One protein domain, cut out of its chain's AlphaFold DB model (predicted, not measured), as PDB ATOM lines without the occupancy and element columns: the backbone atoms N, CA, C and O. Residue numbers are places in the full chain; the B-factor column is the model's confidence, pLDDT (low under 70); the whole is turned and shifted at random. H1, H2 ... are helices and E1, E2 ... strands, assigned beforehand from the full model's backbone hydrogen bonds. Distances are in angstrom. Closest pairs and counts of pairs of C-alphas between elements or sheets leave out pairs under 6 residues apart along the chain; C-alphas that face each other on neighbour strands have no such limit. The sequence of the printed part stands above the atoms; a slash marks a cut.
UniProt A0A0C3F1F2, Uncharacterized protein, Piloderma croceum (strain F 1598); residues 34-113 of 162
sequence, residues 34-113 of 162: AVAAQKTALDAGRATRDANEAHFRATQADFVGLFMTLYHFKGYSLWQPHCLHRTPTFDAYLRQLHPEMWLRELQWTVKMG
ATOM      1  N   ALA A  34     -17.631 130.045  58.105       58.22
ATOM      2  CA  ALA A  34     -16.911 129.438  59.211       58.22
ATOM      3  C   ALA A  34     -17.802 129.519  60.458       58.22
ATOM      4  O   ALA A  34     -18.065 130.595  60.999       58.22
ATOM      5  N   VAL A  35     -18.305 128.363  60.880       66.88
ATOM      6  CA  VAL A  35     -19.092 128.172  62.091       66.88
ATOM      7  C   VAL A  35     -18.291 128.747  63.256       66.88
ATOM      8  O   VAL A  35     -17.065 128.616  63.291       66.88
ATOM      9  N   ALA A  36     -18.974 129.360  64.227       69.56
ATOM     10  CA  ALA A  36     -18.355 129.995  65.393       69.56
ATOM     11  C   ALA A  36     -17.202 129.166  65.996       69.56
ATOM     12  O   ALA A  36     -16.152 129.716  66.308       69.56
ATOM     13  N   ALA A  37     -17.343 127.836  66.047       75.06
ATOM     14  CA  ALA A  37     -16.320 126.906  66.525       75.06
ATOM     15  C   ALA A  37     -14.968 126.984  65.781       75.06
ATOM     16  O   ALA A  37     -13.923 126.922  66.423       75.06
ATOM     17  N   GLN A  38     -14.949 127.149  64.455       78.19
ATOM     18  CA  GLN A  38     -13.700 127.215  63.677       78.19
ATOM     19  C   GLN A  38     -12.964 128.532  63.909       78.19
ATOM     20  O   GLN A  38     -11.736 128.537  64.016       78.19
ATOM     21  N   LYS A  39     -13.708 129.639  64.031       79.56
ATOM     22  CA  LYS A  39     -13.143 130.930  64.431       79.56
ATOM     23  C   LYS A  39     -12.629 130.872  65.870       79.56
ATOM     24  O   LYS A  39     -11.512 131.308  66.116       79.56
ATOM     25  N   THR A  40     -13.388 130.282  66.792       82.12
ATOM     26  CA  THR A  40     -12.965 130.093  68.187       82.12
ATOM     27  C   THR A  40     -11.684 129.269  68.277       82.12
ATOM     28  O   THR A  40     -10.767 129.662  68.989       82.12
ATOM     29  N   ALA A  41     -11.575 128.170  67.527       82.25
ATOM     30  CA  ALA A  41     -10.356 127.364  67.481       82.25
ATOM     31  C   ALA A  41      -9.166 128.149  66.901       82.25
ATOM     32  O   ALA A  41      -8.057 128.077  67.433       82.25
ATOM     33  N   LEU A  42      -9.396 128.940  65.843       85.56
ATOM     34  CA  LEU A  42      -8.376 129.837  65.308       85.56
ATOM     35  C   LEU A  42      -7.931 130.828  66.389       85.56
ATOM     36  O   LEU A  42      -6.742 130.923  66.672       85.56
ATOM     37  N   ASP A  43      -8.852 131.534  67.033       87.38
ATOM     38  CA  ASP A  43      -8.519 132.539  68.045       87.38
ATOM     39  C   ASP A  43      -7.839 131.932  69.284       87.38
ATOM     40  O   ASP A  43      -6.874 132.512  69.776       87.38
ATOM     41  N   ALA A  44      -8.244 130.737  69.725       87.44
ATOM     42  CA  ALA A  44      -7.619 130.031  70.846       87.44
ATOM     43  C   ALA A  44      -6.129 129.733  70.604       87.44
ATOM     44  O   ALA A  44      -5.317 129.832  71.519       87.44
ATOM     45  N   GLY A  45      -5.744 129.425  69.360       86.31
ATOM     46  CA  GLY A  45      -4.347 129.180  68.987       86.31
ATOM     47  C   GLY A  45      -3.509 130.439  68.726       86.31
ATOM     48  O   GLY A  45      -2.369 130.310  68.282       86.31
ATOM     49  N   ARG A  46      -4.054 131.650  68.922       91.12
ATOM     50  CA  ARG A  46      -3.386 132.912  68.551       91.12
ATOM     51  C   ARG A  46      -2.038 133.091  69.237       91.12
ATOM     52  O   ARG A  46      -1.052 133.273  68.540       91.12
ATOM     53  N   ALA A  47      -1.976 132.943  70.559       92.44
ATOM     54  CA  ALA A  47      -0.736 133.144  71.310       92.44
ATOM     55  C   ALA A  47       0.402 132.223  70.829       92.44
ATOM     56  O   ALA A  47       1.532 132.670  70.654       92.44
ATOM     57  N   THR A  48       0.100 130.950  70.552       89.88
ATOM     58  CA  THR A  48       1.080 129.997  70.012       89.88
ATOM     59  C   THR A  48       1.545 130.389  68.612       89.88
ATOM     60  O   THR A  48       2.733 130.304  68.318       89.88
ATOM     61  N   ARG A  49       0.629 130.831  67.741       92.25
ATOM     62  CA  ARG A  49       1.001 131.281  66.394       92.25
ATOM     63  C   ARG A  49       1.852 132.540  66.428       92.25
ATOM     64  O   ARG A  49       2.863 132.565  65.743       92.25
ATOM     65  N   ASP A  50       1.483 133.523  67.242       93.88
ATOM     66  CA  ASP A  50       2.233 134.772  67.380       93.88
ATOM     67  C   ASP A  50       3.652 134.489  67.909       93.88
ATOM     68  O   ASP A  50       4.628 135.041  67.405       93.88
ATOM     69  N   ALA A  51       3.791 133.559  68.864       93.06
ATOM     70  CA  ALA A  51       5.091 133.112  69.366       93.06
ATOM     71  C   ALA A  51       5.926 132.394  68.291       93.06
ATOM     72  O   ALA A  51       7.113 132.687  68.140       93.06
ATOM     73  N   ASN A  52       5.319 131.488  67.517       91.12
ATOM     74  CA  ASN A  52       5.999 130.804  66.413       91.12
ATOM     75  C   ASN A  52       6.419 131.788  65.318       91.12
ATOM     76  O   ASN A  52       7.535 131.712  64.814       91.12
ATOM     77  N   GLU A  53       5.551 132.734  64.966       94.19
ATOM     78  CA  GLU A  53       5.857 133.764  63.982       94.19
ATOM     79  C   GLU A  53       7.020 134.647  64.447       94.19
ATOM     80  O   GLU A  53       7.945 134.894  63.675       94.19
ATOM     81  N   ALA A  54       7.022 135.069  65.716       94.50
ATOM     82  CA  ALA A  54       8.132 135.814  66.302       94.50
ATOM     83  C   ALA A  54       9.439 135.002  66.278       94.50
ATOM     84  O   ALA A  54      10.489 135.536  65.921       94.50
ATOM     85  N   HIS A  55       9.372 133.705  66.596       94.19
ATOM     86  CA  HIS A  55      10.521 132.805  66.529       94.19
ATOM     87  C   HIS A  55      11.077 132.677  65.103       94.19
ATOM     88  O   HIS A  55      12.285 132.820  64.907       94.19
ATOM     89  N   PHE A  56      10.225 132.458  64.097       92.75
ATOM     90  CA  PHE A  56      10.669 132.354  62.705       92.75
ATOM     91  C   PHE A  56      11.216 133.679  62.181       92.75
ATOM     92  O   PHE A  56      12.301 133.690  61.612       92.75
ATOM     93  N   ARG A  57      10.561 134.815  62.466       94.38
ATOM     94  CA  ARG A  57      11.101 136.143  62.117       94.38
ATOM     95  C   ARG A  57      12.484 136.393  62.720       94.38
ATOM     96  O   ARG A  57      13.298 137.061  62.093       94.38
ATOM     97  N   ALA A  58      12.750 135.884  63.924       94.56
ATOM     98  CA  ALA A  58      14.038 136.058  64.592       94.56
ATOM     99  C   ALA A  58      15.128 135.099  64.087       94.56
ATOM    100  O   ALA A  58      16.309 135.432  64.161       94.56
ATOM    101  N   THR A  59      14.757 133.908  63.607       94.44
ATOM    102  CA  THR A  59      15.715 132.843  63.258       94.44
ATOM    103  C   THR A  59      15.899 132.629  61.757       94.44
ATOM    104  O   THR A  59      16.898 132.038  61.352       94.44
ATOM    105  N   GLN A  60      14.978 133.111  60.923       92.25
ATOM    106  CA  GLN A  60      14.943 132.859  59.482       92.25
ATOM    107  C   GLN A  60      14.796 134.188  58.733       92.25
ATOM    108  O   GLN A  60      13.725 134.790  58.695       92.25
ATOM    109  N   ALA A  61      15.895 134.670  58.147       88.50
ATOM    110  CA  ALA A  61      15.959 135.991  57.511       88.50
ATOM    111  C   ALA A  61      15.040 136.135  56.284       88.50
ATOM    112  O   ALA A  61      14.645 137.241  55.918       88.50
ATOM    113  N   ASP A  62      14.710 135.020  55.642       87.00
ATOM    114  CA  ASP A  62      13.815 134.931  54.499       87.00
ATOM    115  C   ASP A  62      12.341 134.760  54.903       87.00
ATOM    116  O   ASP A  62      11.465 134.819  54.046       87.00
ATOM    117  N   PHE A  63      12.022 134.586  56.182       90.19
ATOM    118  CA  PHE A  63      10.646 134.374  56.615       90.19
ATOM    119  C   PHE A  63       9.766 135.624  56.426       90.19
ATOM    120  O   PHE A  63      10.088 136.736  56.851       90.19
ATOM    121  N   VAL A  64       8.599 135.433  55.812       88.44
ATOM    122  CA  VAL A  64       7.631 136.493  55.484       88.44
ATOM    123  C   VAL A  64       6.485 136.526  56.486       88.44
ATOM    124  O   VAL A  64       6.083 137.604  56.940       88.44
ATOM    125  N   GLY A  65       5.954 135.356  56.839       88.94
ATOM    126  CA  GLY A  65       4.785 135.223  57.699       88.94
ATOM    127  C   GLY A  65       4.173 133.827  57.654       88.94
ATOM    128  O   GLY A  65       4.674 132.930  56.978       88.94
ATOM    129  N   LEU A  66       3.067 133.654  58.374       87.88
ATOM    130  CA  LEU A  66       2.293 132.415  58.382       87.88
ATOM    131  C   LEU A  66       1.050 132.544  57.495       87.88
ATOM    132  O   LEU A  66       0.287 133.504  57.607       87.88
ATOM    133  N   PHE A  67       0.807 131.541  56.657       84.31
ATOM    134  CA  PHE A  67      -0.444 131.354  55.931       84.31
ATOM    135  C   PHE A  67      -1.264 130.245  56.592       84.31
ATOM    136  O   PHE A  67      -0.788 129.125  56.750       84.31
ATOM    137  N   MET A  68      -2.498 130.548  57.002       83.25
ATOM    138  CA  MET A  68      -3.374 129.583  57.674       83.25
ATOM    139  C   MET A  68      -4.367 128.966  56.690       83.25
ATOM    140  O   MET A  68      -5.209 129.673  56.133       83.25
ATOM    141  N   THR A  69      -4.339 127.640  56.563       79.88
ATOM    142  CA  THR A  69      -5.304 126.867  55.768       79.88
ATOM    143  C   THR A  69      -6.289 126.153  56.690       79.88
ATOM    144  O   THR A  69      -5.875 125.513  57.657       79.88
ATOM    145  N   LEU A  70      -7.593 126.240  56.404       79.31
ATOM    146  CA  LEU A  70      -8.621 125.426  57.062       79.31
ATOM    147  C   LEU A  70      -9.002 124.260  56.157       79.31
ATOM    148  O   LEU A  70      -9.580 124.465  55.091       79.31
ATOM    149  N   TYR A  71      -8.721 123.045  56.608       74.19
ATOM    150  CA  TYR A  71      -9.187 121.827  55.963       74.19
ATOM    151  C   TYR A  71     -10.494 121.370  56.604       74.19
ATOM    152  O   TYR A  71     -10.586 121.254  57.827       74.19
ATOM    153  N   HIS A  72     -11.499 121.084  55.778       69.62
ATOM    154  CA  HIS A  72     -12.745 120.462  56.216       69.62
ATOM    155  C   HIS A  72     -12.775 119.006  55.770       69.62
ATOM    156  O   HIS A  72     -12.690 118.705  54.583       69.62
ATOM    157  N   PHE A  73     -12.941 118.113  56.737       74.00
ATOM    158  CA  PHE A  73     -13.107 116.686  56.515       74.00
ATOM    159  C   PHE A  73     -14.477 116.249  57.026       74.00
ATOM    160  O   PHE A  73     -15.152 116.967  57.769       74.00
ATOM    161  N   LYS A  74     -14.906 115.039  56.658       77.00
ATOM    162  CA  LYS A  74     -16.143 114.471  57.197       77.00
ATOM    163  C   LYS A  74     -16.008 114.318  58.719       77.00
ATOM    164  O   LYS A  74     -15.281 113.454  59.193       77.00
ATOM    165  N   GLY A  75     -16.718 115.162  59.467       74.50
ATOM    166  CA  GLY A  75     -16.791 115.114  60.931       74.50
ATOM    167  C   GLY A  75     -15.781 115.980  61.689       74.50
ATOM    168  O   GLY A  75     -15.902 116.076  62.904       74.50
ATOM    169  N   TYR A  76     -14.823 116.639  61.025       78.00
ATOM    170  CA  TYR A  76     -13.891 117.545  61.709       78.00
ATOM    171  C   TYR A  76     -13.313 118.626  60.791       78.00
ATOM    172  O   TYR A  76     -13.485 118.618  59.572       78.00
ATOM    173  N   SER A  77     -12.651 119.616  61.384       80.12
ATOM    174  CA  SER A  77     -11.935 120.666  60.655       80.12
ATOM    175  C   SER A  77     -10.589 120.927  61.320       80.12
ATOM    176  O   SER A  77     -10.491 120.842  62.542       80.12
ATOM    177  N   LEU A  78      -9.565 121.228  60.527       80.56
ATOM    178  CA  LEU A  78      -8.194 121.411  60.996       80.56
ATOM    179  C   LEU A  78      -7.610 122.704  60.433       80.56
ATOM    180  O   LEU A  78      -7.584 122.895  59.220       80.56
ATOM    181  N   TRP A  79      -7.106 123.561  61.320       83.38
ATOM    182  CA  TRP A  79      -6.253 124.681  60.940       83.38
ATOM    183  C   TRP A  79      -4.804 124.218  60.841       83.38
ATOM    184  O   TRP A  79      -4.265 123.684  61.807       83.38
ATOM    185  N   GLN A  80      -4.170 124.477  59.704       82.44
ATOM    186  CA  GLN A  80      -2.763 124.182  59.472       82.44
ATOM    187  C   GLN A  80      -2.007 125.474  59.129       82.44
ATOM    188  O   GLN A  80      -2.428 126.192  58.218       82.44
ATOM    189  N   PRO A  81      -0.927 125.806  59.862       83.81
ATOM    190  CA  PRO A  81      -0.032 126.891  59.490       83.81
ATOM    191  C   PRO A  81       0.949 126.439  58.403       83.81
ATOM    192  O   PRO A  81       1.492 125.338  58.469       83.81
ATOM    193  N   HIS A  82       1.221 127.328  57.455       81.50
ATOM    194  CA  HIS A  82       2.272 127.197  56.450       81.50
ATOM    195  C   HIS A  82       3.227 128.382  56.583       81.50
ATOM    196  O   HIS A  82       2.785 129.534  56.608       81.50
ATOM    197  N   CYS A  83       4.528 128.119  56.685       83.19
ATOM    198  CA  CYS A  83       5.534 129.176  56.708       83.19
ATOM    199  C   CYS A  83       5.756 129.705  55.291       83.19
ATOM    200  O   CYS A  83       6.033 128.941  54.371       83.19
ATOM    201  N   LEU A  84       5.647 131.020  55.119       84.62
ATOM    202  CA  LEU A  84       5.956 131.687  53.863       84.62
ATOM    203  C   LEU A  84       7.379 132.228  53.918       84.62
ATOM    204  O   LEU A  84       7.721 132.980  54.830       84.62
ATOM    205  N   HIS A  85       8.175 131.885  52.911       82.44
ATOM    206  CA  HIS A  85       9.567 132.296  52.780       82.44
ATOM    207  C   HIS A  85       9.781 133.085  51.489       82.44
ATOM    208  O   HIS A  85       9.230 132.754  50.438       82.44
ATOM    209  N   ARG A  86      10.604 134.128  51.563       79.12
ATOM    210  CA  ARG A  86      11.102 134.881  50.419       79.12
ATOM    211  C   ARG A  86      12.190 134.078  49.745       79.12
ATOM    212  O   ARG A  86      13.305 133.965  50.238       79.12
ATOM    213  N   THR A  87      11.885 133.601  48.553       75.44
ATOM    214  CA  THR A  87      12.911 133.168  47.612       75.44
ATOM    215  C   THR A  87      13.127 134.266  46.566       75.44
ATOM    216  O   THR A  87      12.204 135.039  46.283       75.44
ATOM    217  N   PRO A  88      14.318 134.366  45.948       66.56
ATOM    218  CA  PRO A  88      14.552 135.311  44.853       66.56
ATOM    219  C   PRO A  88      13.530 135.167  43.713       66.56
ATOM    220  O   PRO A  88      13.110 136.155  43.111       66.56
ATOM    221  N   THR A  89      13.081 133.937  43.457       66.44
ATOM    222  CA  THR A  89      11.989 133.618  42.533       66.44
ATOM    223  C   THR A  89      10.639 134.135  43.025       66.44
ATOM    224  O   THR A  89       9.896 134.698  42.226       66.44
ATOM    225  N   PHE A  90      10.329 134.015  44.318       65.31
ATOM    226  CA  PHE A  90       9.084 134.515  44.905       65.31
ATOM    227  C   PHE A  90       8.963 136.042  44.809       65.31
ATOM    228  O   PHE A  90       7.921 136.540  44.399       65.31
ATOM    229  N   ASP A  91      10.026 136.799  45.098       64.44
ATOM    230  CA  ASP A  91       9.991 138.268  45.006       64.44
ATOM    231  C   ASP A  91       9.868 138.766  43.557       64.44
ATOM    232  O   ASP A  91       9.143 139.728  43.285       64.44
ATOM    233  N   ALA A  92      10.555 138.118  42.611       65.38
ATOM    234  CA  ALA A  92      10.413 138.425  41.189       65.38
ATOM    235  C   ALA A  92       8.993 138.113  40.688       65.38
ATOM    236  O   ALA A  92       8.401 138.920  39.971       65.38
ATOM    237  N   TYR A  93       8.433 136.984  41.125       63.91
ATOM    238  CA  TYR A  93       7.079 136.550  40.798       63.91
ATOM    239  C   TYR A  93       6.012 137.485  41.395       63.91
ATOM    240  O   TYR A  93       5.142 137.957  40.667       63.91
ATOM    241  N   LEU A  94       6.122 137.866  42.676       64.50
ATOM    242  CA  LEU A  94       5.210 138.816  43.336       64.50
ATOM    243  C   LEU A  94       5.165 140.187  42.651       64.50
ATOM    244  O   LEU A  94       4.109 140.811  42.596       64.50
ATOM    245  N   ARG A  95       6.296 140.668  42.123       65.00
ATOM    246  CA  ARG A  95       6.359 141.956  41.406       65.00
ATOM    247  C   ARG A  95       5.710 141.911  40.025       65.00
ATOM    248  O   ARG A  95       5.331 142.956  39.509       65.00
ATOM    249  N   GLN A  96       5.614 140.727  39.428       65.25
ATOM    250  CA  GLN A  96       4.997 140.511  38.117       65.25
ATOM    251  C   GLN A  96       3.535 140.058  38.235       65.25
ATOM    252  O   GLN A  96       2.784 140.136  37.263       65.25
ATOM    253  N   LEU A  97       3.123 139.618  39.427       65.44
ATOM    254  CA  LEU A  97       1.786 139.150  39.762       65.44
ATOM    255  C   LEU A  97       0.732 140.245  39.608       65.44
ATOM    256  O   LEU A  97       0.488 141.049  40.508       65.44
ATOM    257  N   HIS A  98       0.014 140.207  38.485       67.31
ATOM    258  CA  HIS A  98      -1.324 140.780  38.454       67.31
ATOM    259  C   HIS A  98      -2.195 140.055  39.497       67.31
ATOM    260  O   HIS A  98      -2.135 138.823  39.570       67.31
ATOM    261  N   PRO A  99      -3.058 140.768  40.246       66.88
ATOM    262  CA  PRO A  99      -3.950 140.169  41.242       66.88
ATOM    263  C   PRO A  99      -4.853 139.043  40.715       66.88
ATOM    264  O   PRO A  99      -5.430 138.313  41.509       66.88
ATOM    265  N   GLU A 100      -4.983 138.893  39.394       72.75
ATOM    266  CA  GLU A 100      -5.752 137.832  38.739       72.75
ATOM    267  C   GLU A 100      -4.919 136.619  38.297       72.75
ATOM    268  O   GLU A 100      -5.500 135.596  37.934       72.75
ATOM    269  N   MET A 101      -3.581 136.693  38.280       77.75
ATOM    270  CA  MET A 101      -2.768 135.597  37.732       77.75
ATOM    271  C   MET A 101      -2.910 134.311  38.540       77.75
ATOM    272  O   MET A 101      -3.032 133.255  37.935       77.75
ATOM    273  N   TRP A 102      -3.000 134.386  39.870       78.81
ATOM    274  CA  TRP A 102      -3.218 133.194  40.698       78.81
ATOM    275  C   TRP A 102      -4.524 132.465  40.333       78.81
ATOM    276  O   TRP A 102      -4.568 131.237  40.335       78.81
ATOM    277  N   LEU A 103      -5.587 133.207  39.983       83.19
ATOM    278  CA  LEU A 103      -6.853 132.618  39.546       83.19
ATOM    279  C   LEU A 103      -6.682 131.969  38.173       83.19
ATOM    280  O   LEU A 103      -7.128 130.843  37.983       83.19
ATOM    281  N   ARG A 104      -6.002 132.638  37.236       84.25
ATOM    282  CA  ARG A 104      -5.733 132.076  35.903       84.25
ATOM    283  C   ARG A 104      -4.876 130.816  35.976       84.25
ATOM    284  O   ARG A 104      -5.171 129.855  35.274       84.25
ATOM    285  N   GLU A 105      -3.861 130.796  36.833       82.25
ATOM    286  CA  GLU A 105      -3.031 129.616  37.076       82.25
ATOM    287  C   GLU A 105      -3.852 128.476  37.676       82.25
ATOM    288  O   GLU A 105      -3.809 127.367  37.154       82.25
ATOM    289  N   LEU A 106      -4.679 128.748  38.689       84.75
ATOM    290  CA  LEU A 106      -5.581 127.747  39.258       84.75
ATOM    291  C   LEU A 106      -6.546 127.184  38.207       84.75
ATOM    292  O   LEU A 106      -6.721 125.970  38.101       84.75
ATOM    293  N   GLN A 107      -7.171 128.062  37.424       87.50
ATOM    294  CA  GLN A 107      -8.069 127.680  36.337       87.50
ATOM    295  C   GLN A 107      -7.353 126.818  35.306       87.50
ATOM    296  O   GLN A 107      -7.901 125.812  34.857       87.50
ATOM    297  N   TRP A 108      -6.126 127.191  34.951       88.06
ATOM    298  CA  TRP A 108      -5.284 126.438  34.038       88.06
ATOM    299  C   TRP A 108      -4.933 125.057  34.607       88.06
ATOM    300  O   TRP A 108      -5.198 124.056  33.948       88.06
ATOM    301  N   THR A 109      -4.458 124.967  35.852       87.56
ATOM    302  CA  THR A 109      -4.145 123.700  36.533       87.56
ATOM    303  C   THR A 109      -5.348 122.754  36.560       87.56
ATOM    304  O   THR A 109      -5.227 121.587  36.185       87.56
ATOM    305  N   VAL A 110      -6.528 123.263  36.934       88.12
ATOM    306  CA  VAL A 110      -7.773 122.477  36.960       88.12
ATOM    307  C   VAL A 110      -8.192 122.057  35.552       88.12
ATOM    308  O   VAL A 110      -8.558 120.903  35.331       88.12
ATOM    309  N   LYS A 111      -8.098 122.959  34.568       88.69
ATOM    310  CA  LYS A 111      -8.409 122.656  33.165       88.69
ATOM    311  C   LYS A 111      -7.531 121.532  32.615       88.69
ATOM    312  O   LYS A 111      -8.045 120.677  31.894       88.69
ATOM    313  N   MET A 112      -6.245 121.525  32.969       88.12
ATOM    314  CA  MET A 112      -5.286 120.496  32.556       88.12
ATOM    315  C   MET A 112      -5.406 119.193  33.362       88.12
ATOM    316  O   MET A 112      -4.731 118.219  33.037       88.12
ATOM    317  N   GLY A 113      -6.259 119.140  34.391       90.12
ATOM    318  CA  GLY A 113      -6.439 117.951  35.225       90.12
ATOM    319  C   GLY A 113      -5.233 117.616  36.097       90.12
ATOM    320  O   GLY A 113      -5.024 116.453  36.447       90.12
TER     321      GLY A 113
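What this domain is: This is residues 34 to 113 of the 162 residues of an uncharacterized protein of Piloderma croceum (strain F 1598) (UniProt A0A0C3F1F2). A long two-stranded hairpin, E1 and E2, has two helices, H1 and H2, following each other end to end along one side of it, while H3 and H4 stand free beyond its other side, out of touch with the hairpin's length and with each other. The outline is flat, with spans of 37 by 36 by 19 A, and the parts have few contacts. The printed part has 80 residues with four named helices and two named strands, in the order H1 H2 E1 E2 H3 H4; the sheet, in the order E1 - E2, is antiparallel. The class is mixed, helices and strands, and the whole is loose, with a radius of gyration of the C-alphas of 16.2 A.

How they stand to each other: H1, residues 36 to 44, and H2, residues 46 to 59, meet only through their link, which is tight. E1, residues 63 to 73, and E2, residues 76 to 85, form a hairpin, antiparallel at 160 degrees between their directions. In it N 67 and O 82 are 2.8 A apart, and N 78 and O 71 are 2.9 A apart, within hydrogen-bond range. The closest C-alphas of H1 and E2 are those of Leu 42 and Trp 79, 7.1 A apart. The closest of H2 and E1 are those of Arg 57 and Phe 63, 5.8 A apart. H2 and E2 are near each other, with 6 pairs of C-alphas within 10 A. H1 and E1 are apart. H3, residues 88 to 96, and H4, residues 101 to 111, are apart from each other, and both are apart from H1, H2 and E1. In H1, H2, H3 and H4 every O i to N i+4 pair is within hydrogen-bond range.

Where its parts are: H1 begins at C-alpha 36, (-18.355, 129.995, 65.393), and is 12.0 A long from first to last C-alpha. H2 has 14 residues and is 19.8 A long. E1 is 29.6 A long and begins at C-alpha 63, (10.646, 134.374, 56.615); E2 is 29.1 A long. H3 is 12.8 A long, and H4 is 14.8 A long and ends at C-alpha 111, (-8.409, 122.656, 33.165).

The domain as a whole: The two C-alphas farthest apart are those of Ala 47 and Met 112, 41.0 A. Residues 89 to 113 stand free; without them the body spans 39 by 24 by 13 A. The printed part has no cut, and its five links are tight. The mean pLDDT of the printed part is 81.3, and residues 34 to 36, residue 72 and residues 88 to 99 are under 70.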